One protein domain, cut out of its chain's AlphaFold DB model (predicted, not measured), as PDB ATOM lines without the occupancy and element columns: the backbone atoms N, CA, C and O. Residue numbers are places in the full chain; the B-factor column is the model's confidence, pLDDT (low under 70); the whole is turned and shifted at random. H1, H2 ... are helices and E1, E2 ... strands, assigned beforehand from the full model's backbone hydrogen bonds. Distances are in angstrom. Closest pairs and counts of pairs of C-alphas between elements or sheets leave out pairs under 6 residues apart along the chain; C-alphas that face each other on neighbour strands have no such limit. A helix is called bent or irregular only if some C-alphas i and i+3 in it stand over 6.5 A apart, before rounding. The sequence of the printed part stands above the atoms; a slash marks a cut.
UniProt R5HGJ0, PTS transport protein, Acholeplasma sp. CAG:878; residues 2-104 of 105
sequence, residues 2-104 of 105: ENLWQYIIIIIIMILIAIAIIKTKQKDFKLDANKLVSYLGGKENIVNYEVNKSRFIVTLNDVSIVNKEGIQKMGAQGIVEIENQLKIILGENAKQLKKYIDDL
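Overview. This is residues 2 to 104 of the 105 residues of the protein "PTS transport protein" of Acholeplasma sp. CAG:878 (UniProt R5HGJ0). Look first for a compact head, a twisted sheet of four strands with the short helices H2 and H3 over one face and no named helix over the other; from this head one long helix, H1, sticks out with residues 2 to 24 as a single arm. The last turns of H1 pack on H2 and H3, and the free arm makes the length of the whole. The 103 printed residues include three named helices and four named strands, in the order H1 E1 E2 H2 E3 E4 H3; the sheet, in the order E1 E2 E4 E3, is antiparallel throughout, and the class is mixed, helices and strands. The whole is only just extended, close to loose, with a radius of gyration of the C-alphas of 19.3 A and spans of 71 by 23 by 21 A.

Along the chain. Begin in the sheet at C-alpha 46, (90.751, -4.146, 195.355), where E1 starts; it runs over residues 46 to 52, 17.1 A. E2 follows at 55 to 60, 15.8 A, E3 lies at 76 to 82, 16.5 A, and E4 at 85 to 90, 15.5 A. H2 is residues 68 to 73, 8.8 A, and H3 is residues 94 to 102, 12.2 A, ending at C-alpha 102, (105.358, 1.799, 190.987). Find H1 from C-alpha 2, (152.104, 5.771, 206.975), to C-alpha 39, 58.1 A; it is neither bent nor irregular, but only just: C-alphas 23 and 26 are 6.2 A apart.

Arrangement. In the hairpin of E1 and E2, look for N 50 and O 57 at 2.8 A. Between E2 and E4, N 58 and O 86 are 2.9 A apart; in the hairpin of E3 and E4, N 80 and O 87 are 2.8 A apart. E2, H2 and E3 form a split strand-helix-strand unit, two strands running the same way with E4 between them, and its crossover is right-handed. H2 and H3 are on the same face, giving two layers, a sheet and helices on one face. H2, at a height of 8.7 A over the sheet, lies over E3 and along the strands; its closest C-alphas to E3 are Gln 72 and Gly 78, 6.9 A. H3, also at 8.7 A, lies over E2 and only just over E4, where 3 of its C-alphas fall, slantwise to the strands. H1 is not on the sheet. Its residues 36 to 39 alone touch H2, closest at the C-alphas of Tyr 39 and Gly 70, 6.5 A, with a shallow tilt of 7 degrees, opposite ways. Its residues 29 to 33 alone touch H3, closest at the C-alphas of Ala 33 and Tyr 100, 6.2 A. H2 and H3 are apart. Every O i to N i+4 pair is within hydrogen-bond range in H2, against 25 of 34 in H1 and 3 of 5 in H3.

Size, cuts and confidence. The C-alphas of Glu 2 and Glu 83 are the two farthest apart, 70.9 A. Without residues 2 to 24, which stand free, the body spans 34 by 21 by 21 A. The printed part has no cut and no long link. Mean pLDDT of the printed part is 76.1; it is under 70 at residues 2, 22 to 33, 53 and 91 to 104.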
ATOM      1  N   GLU A   2     152.955   6.553 206.054       62.53
ATOM      2  CA  GLU A   2     152.104   5.771 206.975       62.53
ATOM      3  C   GLU A   2     150.628   6.223 207.025       62.53
ATOM      4  O   GLU A   2     149.734   5.391 207.131       62.53
ATOM      5  N   ASN A   3     150.339   7.511 206.808       73.31
ATOM      6  CA  ASN A   3     148.965   8.033 206.886       73.31
ATOM      7  C   ASN A   3     148.074   7.617 205.698       73.31
ATOM      8  O   ASN A   3     146.855   7.543 205.834       73.31
ATOM      9  N   LEU A   4     148.655   7.334 204.524       79.38
ATOM     10  CA  LEU A   4     147.892   7.054 203.300       79.38
ATOM     11  C   LEU A   4     147.114   5.731 203.402       79.38
ATOM     12  O   LEU A   4     145.954   5.660 203.005       79.38
ATOM     13  N   TRP A   5     147.729   4.710 204.003       84.44
ATOM     14  CA  TRP A   5     147.092   3.415 204.252       84.44
ATOM     15  C   TRP A   5     145.924   3.521 205.231       84.44
ATOM     16  O   TRP A   5     144.881   2.905 205.019       84.44
ATOM     17  N   GLN A   6     146.059   4.356 206.262       83.69
ATOM     18  CA  GLN A   6     145.000   4.587 207.240       83.69
ATOM     19  C   GLN A   6     143.777   5.268 206.601       83.69
ATOM     20  O   GLN A   6     142.647   4.848 206.848       83.69
ATOM     21  N   TYR A   7     143.981   6.242 205.704       87.69
ATOM     22  CA  TYR A   7     142.883   6.859 204.946       87.69
ATOM     23  C   TYR A   7     142.188   5.876 203.992       87.69
ATOM     24  O   TYR A   7     140.961   5.893 203.894       87.69
ATOM     25  N   ILE A   8     142.935   4.983 203.333       90.50
ATOM     26  CA  ILE A   8     142.359   3.942 202.462       90.50
ATOM     27  C   ILE A   8     141.466   2.990 203.270       90.50
ATOM     28  O   ILE A   8     140.349   2.686 202.849       90.50
ATOM     29  N   ILE A   9     141.912   2.568 204.458       90.19
ATOM     30  CA  ILE A   9     141.130   1.701 205.352       90.19
ATOM     31  C   ILE A   9     139.834   2.397 205.795       90.19
ATOM     32  O   ILE A   9     138.764   1.788 205.754       90.19
ATOM     33  N   ILE A  10     139.897   3.684 206.152       89.50
ATOM     34  CA  ILE A  10     138.714   4.473 206.536       89.50
ATOM     35  C   ILE A  10     137.707   4.565 205.379       89.50
ATOM     36  O   ILE A  10     136.508   4.380 205.594       89.50
ATOM     37  N   ILE A  11     138.174   4.789 204.146       91.31
ATOM     38  CA  ILE A  11     137.313   4.845 202.955       91.31
ATOM     39  C   ILE A  11     136.620   3.498 202.713       91.31
ATOM     40  O   ILE A  11     135.416   3.468 202.456       91.31
ATOM     41  N   ILE A  12     137.337   2.380 202.850       92.19
ATOM     42  CA  ILE A  12     136.763   1.036 202.689       92.19
ATOM     43  C   ILE A  12     135.683   0.770 203.746       92.19
ATOM     44  O   ILE A  12     134.606   0.275 203.410       92.19
ATOM     45  N   ILE A  13     135.921   1.149 205.005       90.81
ATOM     46  CA  ILE A  13     134.931   1.011 206.085       90.81
ATOM     47  C   ILE A  13     133.686   1.862 205.793       90.81
ATOM     48  O   ILE A  13     132.566   1.369 205.925       90.81
ATOM     49  N   MET A  14     133.856   3.105 205.332       88.69
ATOM     50  CA  MET A  14     132.723   3.955 204.944       88.69
ATOM     51  C   MET A  14     131.915   3.361 203.785       88.69
ATOM     52  O   MET A  14     130.684   3.391 203.815       88.69
ATOM     53  N   ILE A  15     132.584   2.774 202.789       89.25
ATOM     54  CA  ILE A  15     131.924   2.104 201.662       89.25
ATOM     55  C   ILE A  15     131.135   0.878 202.142       89.25
ATOM     56  O   ILE A  15     129.992   0.692 201.727       89.25
ATOM     57  N   LEU A  16     131.690   0.070 203.049       88.06
ATOM     58  CA  LEU A  16     130.992  -1.090 203.613       88.06
ATOM     59  C   LEU A  16     129.733  -0.686 204.393       88.06
ATOM     60  O   LEU A  16     128.685  -1.313 204.224       88.06
ATOM     61  N   ILE A  17     129.803   0.390 205.182       84.81
ATOM     62  CA  ILE A  17     128.643   0.944 205.893       84.81
ATOM     63  C   ILE A  17     127.591   1.448 204.893       84.81
ATOM     64  O   ILE A  17     126.408   1.134 205.032       84.81
ATOM     65  N   ALA A  18     128.004   2.166 203.845       79.25
ATOM     66  CA  ALA A  18     127.094   2.646 202.807       79.25
ATOM     67  C   ALA A  18     126.384   1.489 202.075       79.25
ATOM     68  O   ALA A  18     125.165   1.526 201.897       79.25
ATOM     69  N   ILE A  19     127.113   0.427 201.714       80.69
ATOM     70  CA  ILE A  19     126.548  -0.775 201.079       80.69
ATOM     71  C   ILE A  19     125.560  -1.482 202.018       80.69
ATOM     72  O   ILE A  19     124.490  -1.909 201.572       80.69
ATOM     73  N   ALA A  20     125.876  -1.579 203.314       76.75
ATOM     74  CA  ALA A  20     124.988  -2.184 204.304       76.75
ATOM     75  C   ALA A  20     123.644  -1.438 204.400       76.75
ATOM     76  O   ALA A  20     122.596  -2.083 204.379       76.75
ATOM     77  N   ILE A  21     123.663  -0.098 204.406       72.69
ATOM     78  CA  ILE A  21     122.458   0.754 204.430       72.69
ATOM     79  C   ILE A  21     121.624   0.602 203.145       72.69
ATOM     80  O   ILE A  21     120.391   0.615 203.189       72.69
ATOM     81  N   ILE A  22     122.267   0.454 201.982       69.19
ATOM     82  CA  ILE A  22     121.561   0.282 200.701       69.19
ATOM     83  C   ILE A  22     120.844  -1.077 200.643       69.19
ATOM     84  O   ILE A  22     119.737  -1.172 200.108       69.19
ATOM     85  N   LYS A  23     121.452  -2.132 201.202       62.84
ATOM     86  CA  LYS A  23     120.946  -3.509 201.110       62.84
ATOM     87  C   LYS A  23     119.762  -3.792 202.044       62.84
ATOM     88  O   LYS A  23     118.889  -4.573 201.673       62.84
ATOM     89  N   THR A  24     119.685  -3.155 203.213       55.53
ATOM     90  CA  THR A  24     118.536  -3.283 204.134       55.53
ATOM     91  C   THR A  24     117.258  -2.673 203.558       55.53
ATOM     92  O   THR A  24     116.200  -3.293 203.622       55.53
ATOM     93  N   LYS A  25     117.368  -1.538 202.859       54.53
ATOM     94  CA  LYS A  25     116.226  -0.768 202.333       54.53
ATOM     95  C   LYS A  25     115.275  -1.527 201.394       54.53
ATOM     96  O   LYS A  25     114.122  -1.135 201.265       54.53
ATOM     97  N   GLN A  26     115.742  -2.569 200.699       50.38
ATOM     98  CA  GLN A  26     114.919  -3.317 199.734       50.38
ATOM     99  C   GLN A  26     114.098  -4.450 200.364       50.38
ATOM    100  O   GLN A  26     113.112  -4.890 199.779       50.38
ATOM    101  N   LYS A  27     114.495  -4.954 201.538       47.59
ATOM    102  CA  LYS A  27     113.823  -6.110 202.151       47.59
ATOM    103  C   LYS A  27     112.582  -5.692 202.940       47.59
ATOM    104  O   LYS A  27     111.568  -6.382 202.877       47.59
ATOM    105  N   ASP A  28     112.646  -4.528 203.580       53.62
ATOM    106  CA  ASP A  28     111.505  -3.893 204.251       53.62
ATOM    107  C   ASP A  28     110.387  -3.560 203.248       53.62
ATOM    108  O   ASP A  28     109.199  -3.693 203.529       53.62
ATOM    109  N   PHE A  29     110.777  -3.260 202.010       50.47
ATOM    110  CA  PHE A  29     109.887  -2.777 200.967       50.47
ATOM    111  C   PHE A  29     108.776  -3.764 200.554       50.47
ATOM    112  O   PHE A  29     107.595  -3.420 200.516       50.47
ATOM    113  N   LYS A  30     109.124  -5.031 200.291       50.16
ATOM    114  CA  LYS A  30     108.133  -6.075 199.958       50.16
ATOM    115  C   LYS A  30     107.198  -6.396 201.125       50.16
ATOM    116  O   LYS A  30     106.074  -6.846 200.908       50.16
ATOM    117  N   LEU A  31     107.668  -6.195 202.354       53.97
ATOM    118  CA  LEU A  31     106.898  -6.493 203.552       53.97
ATOM    119  C   LEU A  31     105.766  -5.475 203.749       53.97
ATOM    120  O   LEU A  31     104.670  -5.864 204.152       53.97
ATOM    121  N   ASP A  32     105.995  -4.200 203.425       67.88
ATOM    122  CA  ASP A  32     104.986  -3.156 203.625       67.88
ATOM    123  C   ASP A  32     103.895  -3.175 202.548       67.88
ATOM    124  O   ASP A  32     102.727  -2.985 202.875       67.88
ATOM    125  N   ALA A  33     104.218  -3.475 201.284       67.38
ATOM    126  CA  ALA A  33     103.202  -3.574 200.229       67.38
ATOM    127  C   ALA A  33     102.167  -4.675 200.531       67.38
ATOM    128  O   ALA A  33     100.962  -4.450 200.429       67.38
ATOM    129  N   ASN A  34     102.628  -5.841 200.996       74.38
ATOM    130  CA  ASN A  34     101.736  -6.923 201.416       74.38
ATOM    131  C   ASN A  34     100.866  -6.519 202.611       74.38
ATOM    132  O   ASN A  34      99.677  -6.816 202.622       74.38
ATOM    133  N   LYS A  35     101.429  -5.804 203.594       80.25
ATOM    134  CA  LYS A  35     100.651  -5.281 204.729       80.25
ATOM    135  C   LYS A  35      99.579  -4.295 204.277       80.25
ATOM    136  O   LYS A  35      98.463  -4.374 204.775       80.25
ATOM    137  N   LEU A  36      99.892  -3.412 203.326       79.12
ATOM    138  CA  LEU A  36      98.923  -2.462 202.784       79.12
ATOM    139  C   LEU A  36      97.752  -3.190 202.118       79.12
ATOM    140  O   LEU A  36      96.604  -2.885 202.420       79.12
ATOM    141  N   VAL A  37      98.029  -4.185 201.269       82.94
ATOM    142  CA  VAL A  37      96.985  -5.004 200.631       82.94
ATOM    143  C   VAL A  37      96.153  -5.744 201.678       82.94
ATOM    144  O   VAL A  37      94.928  -5.750 201.585       82.94
ATOM    145  N   SER A  38      96.782  -6.295 202.717       85.31
ATOM    146  CA  SER A  38      96.055  -6.913 203.830       85.31
ATOM    147  C   SER A  38      95.160  -5.915 204.569       85.31
ATOM    148  O   SER A  38      94.017  -6.237 204.878       85.31
ATOM    149  N   TYR A  39      95.631  -4.689 204.822       86.12
ATOM    150  CA  TYR A  39      94.821  -3.644 205.458       86.12
ATOM    151  C   TYR A  39      93.695  -3.123 204.568       86.12
ATOM    152  O   TYR A  39      92.688  -2.663 205.094       86.12
ATOM    153  N   LEU A  40      93.832  -3.217 203.248       86.00
ATOM    154  CA  LEU A  40      92.765  -2.911 202.298       86.00
ATOM    155  C   LEU A  40      91.718  -4.030 202.193       86.00
ATOM    156  O   LEU A  40      90.790  -3.893 201.409       86.00
ATOM    157  N   GLY A  41      91.830  -5.109 202.976       84.94
ATOM    158  CA  GLY A  41      90.886  -6.230 202.950       84.94
ATOM    159  C   GLY A  41      91.271  -7.348 201.979       84.94
ATOM    160  O   GLY A  41      90.432  -8.168 201.633       84.94
ATOM    161  N   GLY A  42      92.530  -7.392 201.536       85.75
ATOM    162  CA  GLY A  42      93.030  -8.412 200.617       85.75
ATOM    163  C   GLY A  42      92.946  -8.001 199.147       85.75
ATOM    164  O   GLY A  42      92.405  -6.957 198.783       85.75
ATOM    165  N   LYS A  43      93.526  -8.834 198.276       80.25
ATOM    166  CA  LYS A  43      93.591  -8.556 196.835       80.25
ATOM    167  C   LYS A  43      92.208  -8.631 196.186       80.25
ATOM    168  O   LYS A  43      91.933  -7.825 195.306       80.25
ATOM    169  N   GLU A  44      91.344  -9.548 196.626       85.69
ATOM    170  CA  GLU A  44      89.963  -9.650 196.134       85.69
ATOM    171  C   GLU A  44      89.109  -8.406 196.416       85.69
ATOM    172  O   GLU A  44      88.141  -8.151 195.700       85.69
ATOM    173  N   ASN A  45      89.468  -7.607 197.425       86.62
ATOM    174  CA  ASN A  45      88.724  -6.397 197.747       86.62
ATOM    175  C   ASN A  45      89.096  -5.210 196.846       86.62
ATOM    176  O   ASN A  45      88.335  -4.254 196.751       86.62
ATOM    177  N   ILE A  46      90.252  -5.251 196.176       87.31
ATOM    178  CA  ILE A  46      90.751  -4.146 195.355       87.31
ATOM    179  C   ILE A  46      90.204  -4.277 193.932       87.31
ATOM    180  O   ILE A  46      90.624  -5.146 193.173       87.31
ATOM    181  N   VAL A  47      89.293  -3.378 193.559       88.44
ATOM    182  CA  VAL A  47      88.702  -3.317 192.210       88.44
ATOM    183  C   VAL A  47      89.645  -2.611 191.247       88.44
ATOM    184  O   VAL A  47      89.902  -3.082 190.143       88.44
ATOM    185  N   ASN A  48      90.152  -1.456 191.667       84.88
ATOM    186  CA  ASN A  48      91.068  -0.652 190.877       84.88
ATOM    187  C   ASN A  48      91.912   0.228 191.799       84.88
ATOM    188  O   ASN A  48      91.485   0.565 192.903       84.88
ATOM    189  N   TYR A  49      93.088   0.641 191.345       84.81
ATOM    190  CA  TYR A  49      93.913   1.600 192.062       84.81
ATOM    191  C   TYR A  49      94.568   2.584 191.096       84.81
ATOM    192  O   TYR A  49      94.947   2.243 189.979       84.81
ATOM    193  N   GLU A  50      94.718   3.820 191.547       82.00
ATOM    194  CA  GLU A  50      95.365   4.899 190.822       82.00
ATOM    195  C   GLU A  50      96.342   5.614 191.752       82.00
ATOM    196  O   GLU A  50      96.057   5.884 192.922       82.00
ATOM    197  N   VAL A  51      97.526   5.927 191.233       75.50
ATOM    198  CA  VAL A  51      98.593   6.547 192.017       75.50
ATOM    199  C   VAL A  51      98.962   7.871 191.403       75.50
ATOM    200  O   VAL A  51      99.446   7.951 190.280       75.50
ATOM    201  N   ASN A  52      98.806   8.914 192.200       74.31
ATOM    202  CA  ASN A  52      99.316  10.240 191.921       74.31
ATOM    203  C   ASN A  52     100.533  10.526 192.806       74.31
ATOM    204  O   ASN A  52     100.755   9.865 193.818       74.31
ATOM    205  N   LYS A  53     101.329  11.544 192.444       68.62
ATOM    206  CA  LYS A  53     102.621  11.869 193.095       68.62
ATOM    207  C   LYS A  53     102.610  11.815 194.633       68.62
ATOM    208  O   LYS A  53     103.632  11.456 195.207       68.62
ATOM    209  N   SER A  54     101.500  12.176 195.268       72.81
ATOM    210  CA  SER A  54     101.330  12.226 196.727       72.81
ATOM    211  C   SER A  54     100.000  11.636 197.212       72.81
ATOM    212  O   SER A  54      99.641  11.783 198.377       72.81
ATOM    213  N   ARG A  55      99.225  10.991 196.333       78.50
ATOM    214  CA  ARG A  55      97.905  10.448 196.683       78.50
ATOM    215  C   ARG A  55      97.728   9.081 196.054       78.50
ATOM    216  O   ARG A  55      97.888   8.952 194.845       78.50
ATOM    217  N   PHE A  56      97.369   8.098 196.860       82.38
ATOM    218  CA  PHE A  56      96.956   6.785 196.392       82.38
ATOM    219  C   PHE A  56      95.438   6.696 196.488       82.38
ATOM    220  O   PHE A  56      94.869   6.950 197.547       82.38
ATOM    221  N   ILE A  57      94.789   6.405 195.372       86.38
ATOM    222  CA  ILE A  57      93.340   6.293 195.263       86.38
ATOM    223  C   ILE A  57      93.053   4.829 194.975       86.38
ATOM    224  O   ILE A  57      93.545   4.288 193.994       86.38
ATOM    225  N   VAL A  58      92.272   4.175 195.822       88.06
ATOM    226  CA  VAL A  58      91.899   2.775 195.634       88.06
ATOM    227  C   VAL A  58      90.388   2.649 195.651       88.06
ATOM    228  O   VAL A  58      89.727   3.202 196.521       88.06
ATOM    229  N   THR A  59      89.848   1.954 194.660       89.75
ATOM    230  CA  THR A  59      88.438   1.574 194.591       89.75
ATOM    231  C   THR A  59      88.306   0.165 195.138       89.75
ATOM    232  O   THR A  59      89.009  -0.741 194.682       89.75
ATOM    233  N   LEU A  60      87.431  -0.008 196.121       90.00
ATOM    234  CA  LEU A  60      87.258  -1.250 196.860       90.00
ATOM    235  C   LEU A  60      85.841  -1.802 196.683       90.00
ATOM    236  O   LEU A  60      84.893  -1.045 196.466       90.00
ATOM    237  N   ASN A  61      85.692  -3.120 196.793       89.00
ATOM    238  CA  ASN A  61      84.379  -3.767 196.806       89.00
ATOM    239  C   ASN A  61      83.640  -3.471 198.117       89.00
ATOM    240  O   ASN A  61      82.461  -3.129 198.097       89.00
ATOM    241  N   ASP A  62      84.354  -3.548 199.240       87.50
ATOM    242  CA  ASP A  62      83.834  -3.300 200.580       87.50
ATOM    243  C   ASP A  62      84.819  -2.454 201.401       87.50
ATOM    244  O   ASP A  62      85.958  -2.849 201.664       87.50
ATOM    245  N   VAL A  63      84.389  -1.264 201.818       85.69
ATOM    246  CA  VAL A  63      85.211  -0.352 202.628       85.69
ATOM    247  C   VAL A  63      85.137  -0.674 204.128       85.69
ATOM    248  O   VAL A  63      86.005  -0.258 204.898       85.69
ATOM    249  N   SER A  64      84.149  -1.457 204.568       84.94
ATOM    250  CA  SER A  64      83.944  -1.783 205.985       84.94
ATOM    251  C   SER A  64      85.042  -2.684 206.557       84.94
ATOM    252  O   SER A  64      85.391  -2.569 207.732       84.94
ATOM    253  N   ILE A  65      85.647  -3.523 205.711       86.81
ATOM    254  CA  ILE A  65      86.731  -4.442 206.086       86.81
ATOM    255  C   ILE A  65      88.119  -3.783 206.079       86.81
ATOM    256  O   ILE A  65      89.122  -4.427 206.390       86.81
ATOM    257  N   VAL A  66      88.198  -2.496 205.725       87.62
ATOM    258  CA  VAL A  66      89.461  -1.766 205.594       87.62
ATOM    259  C   VAL A  66      89.968  -1.293 206.950       87.62
ATOM    260  O   VAL A  66      89.302  -0.555 207.678       87.62
ATOM    261  N   ASN A  67      91.227  -1.603 207.246       87.81
ATOM    262  CA  ASN A  67      91.912  -1.119 208.434       87.81
ATOM    263  C   ASN A  67      92.563   0.255 208.195       87.81
ATOM    264  O   ASN A  67      93.750   0.370 207.882       87.81
ATOM    265  N   LYS A  68      91.772   1.315 208.377       84.25
ATOM    266  CA  LYS A  68      92.206   2.715 208.197       84.25
ATOM    267  C   LYS A  68      93.304   3.123 209.189       84.25
ATOM    268  O   LYS A  68      94.245   3.816 208.808       84.25
ATOM    269  N   GLU A  69      93.236   2.651 210.435       82.44
ATOM    270  CA  GLU A  69      94.268   2.926 211.445       82.44
ATOM    271  C   GLU A  69      95.621   2.305 211.078       82.44
ATOM    272  O   GLU A  69      96.666   2.937 211.243       82.44
ATOM    273  N   GLY A  70      95.619   1.074 210.556       80.00
ATOM    274  CA  GLY A  70      96.824   0.386 210.089       80.00
ATOM    275  C   GLY A  70      97.513   1.158 208.966       80.00
ATOM    276  O   GLY A  70      98.722   1.379 209.010       80.00
ATOM    277  N   ILE A  71      96.727   1.666 208.018       80.31
ATOM    278  CA  ILE A  71      97.210   2.482 206.899       80.31
ATOM    279  C   ILE A  71      97.795   3.822 207.389       80.31
ATOM    280  O   ILE A  71      98.842   4.250 206.900       80.31
ATOM    281  N   GLN A  72      97.180   4.477 208.380       78.19
ATOM    282  CA  GLN A  72      97.750   5.685 208.998       78.19
ATOM    283  C   GLN A  72      99.081   5.401 209.702       78.19
ATOM    284  O   GLN A  72     100.053   6.128 209.497       78.19
ATOM    285  N   LYS A  73      99.170   4.301 210.460       77.38
ATOM    286  CA  LYS A  73     100.412   3.878 211.133       77.38
ATOM    287  C   LYS A  73     101.542   3.541 210.159       77.38
ATOM    288  O   LYS A  73     102.706   3.695 210.512       77.38
ATOM    289  N   MET A  74     101.218   3.131 208.933       72.62
ATOM    290  CA  MET A  74     102.199   2.914 207.864       72.62
ATOM    291  C   MET A  74     102.766   4.211 207.263       72.62
ATOM    292  O   MET A  74     103.679   4.149 206.443       72.62
ATOM    293  N   GLY A  75     102.257   5.384 207.658       70.00
ATOM    294  CA  GLY A  75     102.785   6.681 207.227       70.00
ATOM    295  C   GLY A  75     101.863   7.483 206.309       70.00
ATOM    296  O   GLY A  75     102.316   8.460 205.704       70.00
ATOM    297  N   ALA A  76     100.582   7.113 206.196       77.88
ATOM    298  CA  ALA A  76      99.595   7.988 205.572       77.88
ATOM    299  C   ALA A  76      99.343   9.216 206.462       77.88
ATOM    300  O   ALA A  76      99.081   9.092 207.655       77.88
ATOM    301  N   GLN A  77      99.400  10.411 205.871       74.31
ATOM    302  CA  GLN A  77      99.087  11.659 206.576       74.31
ATOM    303  C   GLN A  77      97.582  11.861 206.748       74.31
ATOM    304  O   GLN A  77      97.149  12.564 207.655       74.31
ATOM    305  N   GLY A  78      96.786  11.259 205.870       78.31
ATOM    306  CA  GLY A  78      95.339  11.344 205.924       78.31
ATOM    307  C   GLY A  78      94.700  10.292 205.037       78.31
ATOM    308  O   GLY A  78      95.281   9.867 204.040       78.31
ATOM    309  N   ILE A  79      93.500   9.873 205.414       84.06
ATOM    310  CA  ILE A  79      92.672   8.956 204.639       84.06
ATOM    311  C   ILE A  79      91.311   9.617 204.498       84.06
ATOM    312  O   ILE A  79      90.720  10.029 205.493       84.06
ATOM    313  N   VAL A  80      90.837   9.733 203.264       85.88
ATOM    314  CA  VAL A  80      89.508  10.242 202.942       85.88
ATOM    315  C   VAL A  80      88.748   9.125 202.250       85.88
ATOM    316  O   VAL A  80      89.203   8.596 201.241       85.88
ATOM    317  N   GLU A  81      87.602   8.764 202.799       87.25
ATOM    318  CA  GLU A  81      86.678   7.810 202.198       87.25
ATOM    319  C   GLU A  81      85.605   8.573 201.426       87.25
ATOM    320  O   GLU A  81      85.021   9.528 201.941       87.25
ATOM    321  N   ILE A  82      85.388   8.181 200.176       86.06
ATOM    322  CA  ILE A  82      84.357   8.734 199.304       86.06
ATOM    323  C   ILE A  82      83.678   7.549 198.634       86.06
ATOM    324  O   ILE A  82      84.268   6.932 197.751       86.06
ATOM    325  N   GLU A  83      82.452   7.241 199.056       85.25
ATOM    326  CA  GLU A  83      81.710   6.065 198.584       85.25
ATOM    327  C   GLU A  83      82.556   4.788 198.750       85.25
ATOM    328  O   GLU A  83      83.021   4.490 199.846       85.25
ATOM    329  N   ASN A  84      82.823   4.071 197.658       85.69
ATOM    330  CA  ASN A  84      83.661   2.874 197.632       85.69
ATOM    331  C   ASN A  84      85.143   3.166 197.329       85.69
ATOM    332  O   ASN A  84      85.916   2.256 197.018       85.69
ATOM    333  N   GLN A  85      85.560   4.432 197.378       85.56
ATOM    334  CA  GLN A  85      86.939   4.842 197.140       85.56
ATOM    335  C   GLN A  85      87.625   5.311 198.418       85.56
ATOM    336  O   GLN A  85      87.128   6.163 199.154       85.56
ATOM    337  N   LEU A  86      88.847   4.830 198.624       88.19
ATOM    338  CA  LEU A  86      89.769   5.335 199.627       88.19
ATOM    339  C   LEU A  86      90.824   6.218 198.961       88.19
ATOM    340  O   LEU A  86      91.599   5.765 198.120       88.19
ATOM    341  N   LYS A  87      90.896   7.481 199.377       85.81
ATOM    342  CA  LYS A  87      91.956   8.422 199.011       85.81
ATOM    343  C   LYS A  87      92.931   8.550 200.168       85.81
ATOM    344  O   LYS A  87      92.654   9.191 201.178       85.81
ATOM    345  N   ILE A  88      94.097   7.956 200.002       84.81
ATOM    346  CA  ILE A  88      95.180   7.957 200.974       84.81
ATOM    347  C   ILE A  88      96.143   9.081 200.585       84.81
ATOM    348  O   ILE A  88      96.758   9.055 199.517       84.81
ATOM    349  N   ILE A  89      96.251  10.099 201.437       82.88
ATOM    350  CA  ILE A  89      97.198  11.202 201.277       82.88
ATOM    351  C   ILE A  89      98.520  10.766 201.888       82.88
ATOM    352  O   ILE A  89      98.639  10.512 203.090       82.88
ATOM    353  N   LEU A  90      99.525  10.694 201.033       72.50
ATOM    354  CA  LEU A  90     100.855  10.262 201.384       72.50
ATOM    355  C   LEU A  90     101.717  11.534 201.505       72.50
ATOM    356  O   LEU A  90     101.888  12.269 200.533       72.50
ATOM    357  N   GLY A  91     102.241  11.799 202.705       61.62
ATOM    358  CA  GLY A  91     103.058  12.984 203.021       61.62
ATOM    359  C   GLY A  91     104.482  12.974 202.483       61.62
ATOM    360  O   GLY A  91     104.810  12.201 201.604       61.62
ATOM    361  N   GLU A  92     105.411  13.750 203.040       57.66
ATOM    362  CA  GLU A  92     106.830  13.649 202.631       57.66
ATOM    363  C   GLU A  92     107.438  12.251 202.885       57.66
ATOM    364  O   GLU A  92     108.289  11.792 202.117       57.66
ATOM    365  N   ASN A  93     106.898  11.511 203.861       51.97
ATOM    366  CA  ASN A  93     107.191  10.091 204.098       51.97
ATOM    367  C   ASN A  93     106.673   9.162 202.969       51.97
ATOM    368  O   ASN A  93     107.107   8.019 202.849       51.97
ATOM    369  N   ALA A  94     105.824   9.659 202.061       51.88
ATOM    370  CA  ALA A  94     105.344   8.964 200.862       51.88
ATOM    371  C   ALA A  94     106.398   8.687 199.813       51.88
ATOM    372  O   ALA A  94     106.145   7.889 198.919       51.88
ATOM    373  N   LYS A  95     107.557   9.356 199.838       53.88
ATOM    374  CA  LYS A  95     108.632   9.015 198.890       53.88
ATOM    375  C   LYS A  95     109.005   7.542 198.994       53.88
ATOM    376  O   LYS A  95     109.401   6.950 197.996       53.88
ATOM    377  N   GLN A  96     108.843   6.975 200.189       55.81
ATOM    378  CA  GLN A  96     108.811   5.543 200.374       55.81
ATOM    379  C   GLN A  96     107.558   5.010 199.651       55.81
ATOM    380  O   GLN A  96     107.762   4.461 198.577       55.81
ATOM    381  N   LEU A  97     106.311   5.225 200.130       56.03
ATOM    382  CA  LEU A  97     105.072   4.581 199.606       56.03
ATOM    383  C   LEU A  97     104.842   4.668 198.075       56.03
ATOM    384  O   LEU A  97     104.428   3.698 197.450       56.03
ATOM    385  N   LYS A  98     105.183   5.791 197.440       52.03
ATOM    386  CA  LYS A  98     105.118   5.994 195.985       52.03
ATOM    387  C   LYS A  98     105.977   4.981 195.225       52.03
ATOM    388  O   LYS A  98     105.550   4.465 194.200       52.03
ATOM    389  N   LYS A  99     107.162   4.665 195.753       56.25
ATOM    390  CA  LYS A  99     108.024   3.627 195.188       56.25
ATOM    391  C   LYS A  99     107.347   2.249 195.280       56.25
ATOM    392  O   LYS A  99     107.477   1.475 194.345       56.25
ATOM    393  N   TYR A 100     106.564   1.987 196.340       53.31
ATOM    394  CA  TYR A 100     105.843   0.716 196.582       53.31
ATOM    395  C   TYR A 100     104.721   0.452 195.600       53.31
ATOM    396  O   TYR A 100     104.405  -0.713 195.381       53.31
ATOM    397  N   ILE A 101     104.125   1.494 195.020       58.81
ATOM    398  CA  ILE A 101     103.056   1.282 194.048       58.81
ATOM    399  C   ILE A 101     103.589   1.242 192.608       58.81
ATOM    400  O   ILE A 101     103.046   0.500 191.798       58.81
ATOM    401  N   ASP A 102     104.691   1.935 192.296       56.16
ATOM    402  CA  ASP A 102     105.358   1.799 190.987       56.16
ATOM    403  C   ASP A 102     105.927   0.378 190.758       56.16
ATOM    404  O   ASP A 102     105.893  -0.106 189.631       56.16
ATOM    405  N   ASP A 103     106.384  -0.318 191.808       52.44
ATOM    406  CA  ASP A 103     106.898  -1.705 191.724       52.44
ATOM    407  C   ASP A 103     105.791  -2.782 191.629       52.44
ATOM    408  O   ASP A 103     106.092  -3.958 191.421       52.44
ATOM    409  N   LEU A 104     104.514  -2.414 191.808       52.38
ATOM    410  CA  LEU A 104     103.364  -3.317 191.628       52.38
ATOM    411  C   LEU A 104     102.883  -3.392 190.169       52.38
ATOM    412  O   LEU A 104     101.933  -4.131 189.888       52.38
TER     413      LEU A 104